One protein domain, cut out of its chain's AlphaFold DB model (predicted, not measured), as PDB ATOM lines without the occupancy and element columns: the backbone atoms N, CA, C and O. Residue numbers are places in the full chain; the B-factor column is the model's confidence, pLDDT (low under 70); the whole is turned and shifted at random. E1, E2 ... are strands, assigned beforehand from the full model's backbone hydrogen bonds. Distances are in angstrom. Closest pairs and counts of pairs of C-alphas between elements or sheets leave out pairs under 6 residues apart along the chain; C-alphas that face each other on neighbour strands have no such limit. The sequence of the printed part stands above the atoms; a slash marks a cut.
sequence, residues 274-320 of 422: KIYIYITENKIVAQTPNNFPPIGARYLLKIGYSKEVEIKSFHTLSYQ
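AT A GLANCE: This is residues 274 to 320 of the 422 residues of an uncharacterized protein of Fusobacterium necrophorum subsp. funduliforme B35 (UniProt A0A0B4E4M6). Two antiparallel hairpins, a short one made of E1 and E2 and a long one made of E3 and E4, lie side by side and join into one strongly twisted sheet of four strands. The long hairpin runs along much of the longest axis, with its turn, residues 306 to 308, at one end and the tail after E4, residues 317 to 320, at the other; a long loop, residues 288 to 298, leads from E2 past E1 to E3. The printed part has 47 residues with no named helix and four named strands, in the order E1, E2, E3, E4 along the chain; across the sheet the order is E2, E1, E3, E4, with neighbours antiparallel. The class is all strand, though under half of the residues, 23 of 47, are in named elements. The whole is compact, with a radius of gyration of the C-alphas of 10.6 A, and in outline it is a rod that spans 36 by 17 by 17 A.

IN THESE COORDINATES: The printed part begins at Lys 274, two residues before the first strand. E1 holds residues 276 to 279 and measures 9.9 A from first to last C-alpha; it begins at C-alpha 276, at (244.752, 243.487, 221.803). E2 holds residues 284 to 287 and measures 10.0 A. After the loop of residues 288 to 298 comes E3, residues 299 to 305, which measures 19.7 A and begins at C-alpha 299, at (237.888, 239.131, 215.577). E4, residues 309 to 316, is the longest strand by residues, with 8, and measures 20.3 A. It bends by 55 degrees at residue 312 and ends at C-alpha 316, at (237.493, 240.898, 211.263).

HOW THE PARTS SIT: In the one sheet, E1 and E3 are the inner strands and E2 and E4 are the edge strands. E1 and E2 form a hairpin, antiparallel at 158 degrees between their directions. The C-alphas of Ile 277 and Ala 286 face each other at 4.5 A, and within hydrogen-bond range are N 278 and O 285, 2.8 A apart, and N 285 and O 278, also 2.8 A apart. On its other side E1 has E3 as its neighbour, antiparallel at 146 degrees. Here the C-alphas of Tyr 278 and Leu 300 face each other at 4.6 A, and N 277 is 2.8 A from O 301, within hydrogen-bond range. E3 and E4 form the second hairpin, antiparallel at 160 degrees. The C-alphas of Ile 303 and Ile 311 face each other at 4.5 A, and those of Lys 302 and Ser 313 at 5.2 A. Near the bend of E4, both N 312, at 2.8 A, and N 313, at 3.4 A, are within hydrogen-bond range of O 302. E2 is apart from E4, and E2 is also apart from E3, which follows it in the chain.

THE WHOLE: From edge to edge of the sheet the strands' lines turn by 73 degrees and the way across it turns by 30 degrees; its C-alphas lie up to 4.7 A off the best plane through them. The two C-alphas farthest apart are those of Lys 307 and Gln 320, at 36.3 A, while the first and last printed C-alphas, those of Lys 274 and Gln 320, are 24.3 A apart. The printed part has no cut. The links from E1 to E2, 4 residues, and from E3 to E4, 3 residues, are tight, and the link from E2 to E3, 11 residues, is long. The mean pLDDT of the printed part is 80.6; residues 289 to 290 and 318 to 320 are under 70.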
ATOM      1  N   LYS A 274     247.410 244.640 228.194       88.31
ATOM      2  CA  LYS A 274     246.862 243.651 227.258       88.31
ATOM      3  C   LYS A 274     245.756 244.296 226.421       88.31
ATOM      4  O   LYS A 274     244.572 244.115 226.684       88.31
ATOM      5  N   ILE A 275     246.162 245.124 225.462       87.75
ATOM      6  CA  ILE A 275     245.254 245.994 224.702       87.75
ATOM      7  C   ILE A 275     244.738 245.390 223.388       87.75
ATOM      8  O   ILE A 275     243.910 246.014 222.725       87.75
ATOM      9  N   TYR A 276     245.232 244.216 222.983       87.88
ATOM     10  CA  TYR A 276     244.752 243.487 221.803       87.88
ATOM     11  C   TYR A 276     243.945 242.278 222.269       87.88
ATOM     12  O   TYR A 276     244.489 241.371 222.899       87.88
ATOM     13  N   ILE A 277     242.643 242.294 221.992       91.00
ATOM     14  CA  ILE A 277     241.689 241.281 222.439       91.00
ATOM     15  C   ILE A 277     241.246 240.471 221.231       91.00
ATOM     16  O   ILE A 277     240.502 240.960 220.382       91.00
ATOM     17  N   TYR A 278     241.717 239.237 221.157       88.31
ATOM     18  CA  TYR A 278     241.345 238.304 220.109       88.31
ATOM     19  C   TYR A 278     240.154 237.468 220.555       88.31
ATOM     20  O   TYR A 278     240.155 236.924 221.661       88.31
ATOM     21  N   ILE A 279     239.161 237.351 219.684       88.38
ATOM     22  CA  ILE A 279     237.969 236.537 219.912       88.38
ATOM     23  C   ILE A 279     238.000 235.375 218.932       88.38
ATOM     24  O   ILE A 279     238.037 235.578 217.715       88.38
ATOM     25  N   THR A 280     238.020 234.163 219.475       86.25
ATOM     26  CA  THR A 280     237.817 232.919 218.730       86.25
ATOM     27  C   THR A 280     236.360 232.480 218.882       86.25
ATOM     28  O   THR A 280     235.559 233.151 219.527       86.25
ATOM     29  N   GLU A 281     236.007 231.330 218.318       82.69
ATOM     30  CA  GLU A 281     234.680 230.729 218.496       82.69
ATOM     31  C   GLU A 281     234.324 230.396 219.953       82.69
ATOM     32  O   GLU A 281     233.153 230.291 220.280       82.69
ATOM     33  N   ASN A 282     235.317 230.223 220.827       84.62
ATOM     34  CA  ASN A 282     235.109 229.729 222.190       84.62
ATOM     35  C   ASN A 282     235.983 230.406 223.253       84.62
ATOM     36  O   ASN A 282     235.936 230.023 224.418       84.62
ATOM     37  N   LYS A 283     236.848 231.356 222.881       87.81
ATOM     38  CA  LYS A 283     237.814 231.972 223.798       87.81
ATOM     39  C   LYS A 283     237.981 233.454 223.515       87.81
ATOM     40  O   LYS A 283     237.950 233.909 222.375       87.81
ATOM     41  N   ILE A 284     238.278 234.183 224.587       89.62
ATOM     42  CA  ILE A 284     238.785 235.551 224.534       89.62
ATOM     43  C   ILE A 284     240.239 235.519 224.997       89.62
ATOM     44  O   ILE A 284     240.544 235.072 226.102       89.62
ATOM     45  N   VAL A 285     241.149 235.979 224.141       89.44
ATOM     46  CA  VAL A 285     242.591 235.966 224.395       89.44
ATOM     47  C   VAL A 285     243.119 237.392 224.348       89.44
ATOM     48  O   VAL A 285     243.158 238.029 223.297       89.44
ATOM     49  N   ALA A 286     243.554 237.889 225.501       90.50
ATOM     50  CA  ALA A 286     244.099 239.230 225.650       90.50
ATOM     51  C   ALA A 286     245.631 239.212 225.602       90.50
ATOM     52  O   ALA A 286     246.278 238.490 226.365       90.50
ATOM     53  N   GLN A 287     246.217 240.032 224.734       86.12
ATOM     54  CA  GLN A 287     247.658 240.070 224.492       86.12
ATOM     55  C   GLN A 287     248.192 241.504 224.407       86.12
ATOM     56  O   GLN A 287     247.448 242.477 224.253       86.12
ATOM     57  N   THR A 288     249.515 241.629 224.505       81.38
ATOM     58  CA  THR A 288     250.231 242.859 224.157       81.38
ATOM     59  C   THR A 288     250.373 242.978 222.628       81.38
ATOM     60  O   THR A 288     250.312 241.964 221.930       81.38
ATOM     61  N   PRO A 289     250.591 244.187 222.072       68.75
ATOM     62  CA  PRO A 289     250.579 244.431 220.618       68.75
ATOM     63  C   PRO A 289     251.609 243.671 219.768       68.75
ATOM     64  O   PRO A 289     251.529 243.710 218.543       68.75
ATOM     65  N   ASN A 290     252.596 243.028 220.394       69.81
ATOM     66  CA  ASN A 290     253.735 242.415 219.703       69.81
ATOM     67  C   ASN A 290     253.586 240.902 219.503       69.81
ATOM     68  O   ASN A 290     254.427 240.293 218.844       69.81
ATOM     69  N   ASN A 291     252.536 240.302 220.065       71.44
ATOM     70  CA  ASN A 291     252.299 238.869 219.974       71.44
ATOM     71  C   ASN A 291     251.465 238.522 218.735       71.44
ATOM     72  O   ASN A 291     250.612 239.301 218.297       71.44
ATOM     73  N   PHE A 292     251.717 237.332 218.188       71.00
ATOM     74  CA  PHE A 292     250.934 236.788 217.086       71.00
ATOM     75  C   PHE A 292     249.481 236.543 217.519       71.00
ATOM     76  O   PHE A 292     249.252 236.064 218.638       71.00
ATOM     77  N   PRO A 293     248.497 236.823 216.641       74.19
ATOM     78  CA  PRO A 293     247.120 236.419 216.882       74.19
ATOM     79  C   PRO A 293     247.039 234.925 217.202       74.19
ATOM     80  O   PRO A 293     247.728 234.128 216.560       74.19
ATOM     81  N   PRO A 294     246.196 234.521 218.162       77.00
ATOM     82  CA  PRO A 294     245.981 233.115 218.434       77.00
ATOM     83  C   PRO A 294     245.296 232.443 217.240       77.00
ATOM     84  O   PRO A 294     244.490 233.048 216.529       77.00
ATOM     85  N   ILE A 295     245.602 231.162 217.060       74.81
ATOM     86  CA  ILE A 295     244.979 230.307 216.048       74.81
ATOM     87  C   ILE A 295     243.456 230.319 216.245       74.81
ATOM     88  O   ILE A 295     242.966 230.149 217.362       74.81
ATOM     89  N   GLY A 296     242.712 230.521 215.153       76.56
ATOM     90  CA  GLY A 296     241.245 230.558 215.160       76.56
ATOM     91  C   GLY A 296     240.632 231.886 215.621       76.56
ATOM     92  O   GLY A 296     239.428 231.945 215.871       76.56
ATOM     93  N   ALA A 297     241.428 232.955 215.753       80.88
ATOM     94  CA  ALA A 297     240.900 234.295 216.000       80.88
ATOM     95  C   ALA A 297     240.068 234.774 214.802       80.88
ATOM     96  O   ALA A 297     240.588 234.917 213.697       80.88
ATOM     97  N   ARG A 298     238.789 235.061 215.049       81.31
ATOM     98  CA  ARG A 298     237.842 235.615 214.069       81.31
ATOM     99  C   ARG A 298     237.749 237.131 214.163       81.31
ATOM    100  O   ARG A 298     237.517 237.797 213.160       81.31
ATOM    101  N   TYR A 299     237.957 237.688 215.354       84.81
ATOM    102  CA  TYR A 299     237.888 239.131 215.577       84.81
ATOM    103  C   TYR A 299     239.048 239.627 216.432       84.81
ATOM    104  O   TYR A 299     239.557 238.912 217.297       84.81
ATOM    105  N   LEU A 300     239.436 240.881 216.211       85.44
ATOM    106  CA  LEU A 300     240.375 241.625 217.040       85.44
ATOM    107  C   LEU A 300     239.738 242.940 217.482       85.44
ATOM    108  O   LEU A 300     239.439 243.798 216.651       85.44
ATOM    109  N   LEU A 301     239.624 243.131 218.795       88.12
ATOM    110  CA  LEU A 301     239.319 244.418 219.404       88.12
ATOM    111  C   LEU A 301     240.608 245.045 219.916       88.12
ATOM    112  O   LEU A 301     241.299 244.482 220.769       88.12
ATOM    113  N   LYS A 302     240.905 246.249 219.437       87.56
ATOM    114  CA  LYS A 302     241.929 247.092 220.042       87.56
ATOM    115  C   LYS A 302     241.264 247.973 221.082       87.56
ATOM    116  O   LYS A 302     240.447 248.830 220.743       87.56
ATOM    117  N   ILE A 303     241.656 247.803 222.334       90.19
ATOM    118  CA  ILE A 303     241.176 248.638 223.431       90.19
ATOM    119  C   ILE A 303     242.209 249.702 223.804       90.19
ATOM    120  O   ILE A 303     243.407 249.581 223.547       90.19
ATOM    121  N   GLY A 304     241.739 250.792 224.385       85.25
ATOM    122  CA  GLY A 304     242.547 251.841 224.978       85.25
ATOM    123  C   GLY A 304     242.097 252.109 226.402       85.25
ATOM    124  O   GLY A 304     240.979 251.779 226.782       85.25
ATOM    125  N   TYR A 305     242.980 252.721 227.180       82.25
ATOM    126  CA  TYR A 305     242.671 253.162 228.530       82.25
ATOM    127  C   TYR A 305     243.030 254.635 228.674       82.25
ATOM    128  O   TYR A 305     244.169 255.024 228.412       82.25
ATOM    129  N   SER A 306     242.046 255.436 229.075       71.38
ATOM    130  CA  SER A 306     242.219 256.839 229.446       71.38
ATOM    131  C   SER A 306     241.760 257.025 230.901       71.38
ATOM    132  O   SER A 306     242.569 257.030 231.827       71.38
ATOM    133  N   LYS A 307     240.444 257.094 231.108       71.25
ATOM    134  CA  LYS A 307     239.739 257.026 232.398       71.25
ATOM    135  C   LYS A 307     238.817 255.811 232.456       71.25
ATOM    136  O   LYS A 307     238.700 255.176 233.500       71.25
ATOM    137  N   GLU A 308     238.216 255.486 231.319       79.62
ATOM    138  CA  GLU A 308     237.433 254.281 231.068       79.62
ATOM    139  C   GLU A 308     238.121 253.476 229.958       79.62
ATOM    140  O   GLU A 308     239.097 253.936 229.348       79.62
ATOM    141  N   VAL A 309     237.670 252.240 229.746       87.00
ATOM    142  CA  VAL A 309     238.152 251.441 228.621       87.00
ATOM    143  C   VAL A 309     237.393 251.843 227.369       87.00
ATOM    144  O   VAL A 309     236.171 251.865 227.364       87.00
ATOM    145  N   GLU A 310     238.120 252.147 226.305       87.44
ATOM    146  CA  GLU A 310     237.556 252.559 225.023       87.44
ATOM    147  C   GLU A 310     237.900 251.508 223.971       87.44
ATOM    148  O   GLU A 310     239.033 251.031 223.910       87.44
ATOM    149  N   ILE A 311     236.947 251.150 223.111       87.62
ATOM    150  CA  ILE A 311     237.223 250.293 221.953       87.62
ATOM    151  C   ILE A 311     237.671 251.228 220.832       87.62
ATOM    152  O   ILE A 311     236.869 252.002 220.318       87.62
ATOM    153  N   LYS A 312     238.960 251.187 220.491       84.88
ATOM    154  CA  LYS A 312     239.577 252.081 219.500       84.88
ATOM    155  C   LYS A 312     239.364 251.605 218.072       84.88
ATOM    156  O   LYS A 312     239.201 252.423 217.176       84.88
ATOM    157  N   SER A 313     239.420 250.296 217.853       81.69
ATOM    158  CA  SER A 313     239.168 249.706 216.543       81.69
ATOM    159  C   SER A 313     238.763 248.243 216.660       81.69
ATOM    160  O   SER A 313     239.011 247.582 217.674       81.69
ATOM    161  N   PHE A 314     238.135 247.757 215.596       82.62
ATOM    162  CA  PHE A 314     237.695 246.384 215.431       82.62
ATOM    163  C   PHE A 314     238.126 245.895 214.053       82.62
ATOM    164  O   PHE A 314     237.951 246.612 213.070       82.62
ATOM    165  N   HIS A 315     238.664 244.684 213.992       78.25
ATOM    166  CA  HIS A 315     239.037 244.035 212.741       78.25
ATOM    167  C   HIS A 315     238.434 242.636 212.706       78.25
ATOM    168  O   HIS A 315     238.562 241.878 213.671       78.25
ATOM    169  N   THR A 316     237.815 242.289 211.582       77.94
ATOM    170  CA  THR A 316     237.493 240.898 211.263       77.94
ATOM    171  C   THR A 316     238.754 240.240 210.724       77.94
ATOM    172  O   THR A 316     239.413 240.785 209.844       77.94
ATOM    173  N   LEU A 317     239.110 239.090 211.280       73.19
ATOM    174  CA  LEU A 317     240.274 238.316 210.885       73.19
ATOM    175  C   LEU A 317     239.810 237.109 210.069       73.19
ATOM    176  O   LEU A 317     239.050 236.274 210.552       73.19
ATOM    177  N   SER A 318     240.310 236.998 208.842       62.00
ATOM    178  CA  SER A 318     240.046 235.882 207.925       62.00
ATOM    179  C   SER A 318     240.905 234.651 208.237       62.00
ATOM    180  O   SER A 318     241.443 234.027 207.325       62.00
ATOM    181  N   TYR A 319     241.118 234.308 209.513       55.53
ATOM    182  CA  TYR A 319     241.963 233.158 209.844       55.53
ATOM    183  C   TYR A 319     241.157 231.856 209.748       55.53
ATOM    184  O   TYR A 319     240.574 231.389 210.729       55.53
ATOM    185  N   GLN A 320     241.119 231.301 208.535       49.66
ATOM    186  CA  GLN A 320     240.630 229.958 208.233       49.66
ATOM    187  C   GLN A 320     241.781 228.941 208.268       49.66
ATOM    188  O   GLN A 320     242.847 229.174 207.706       49.66
TER     189      GLN A 320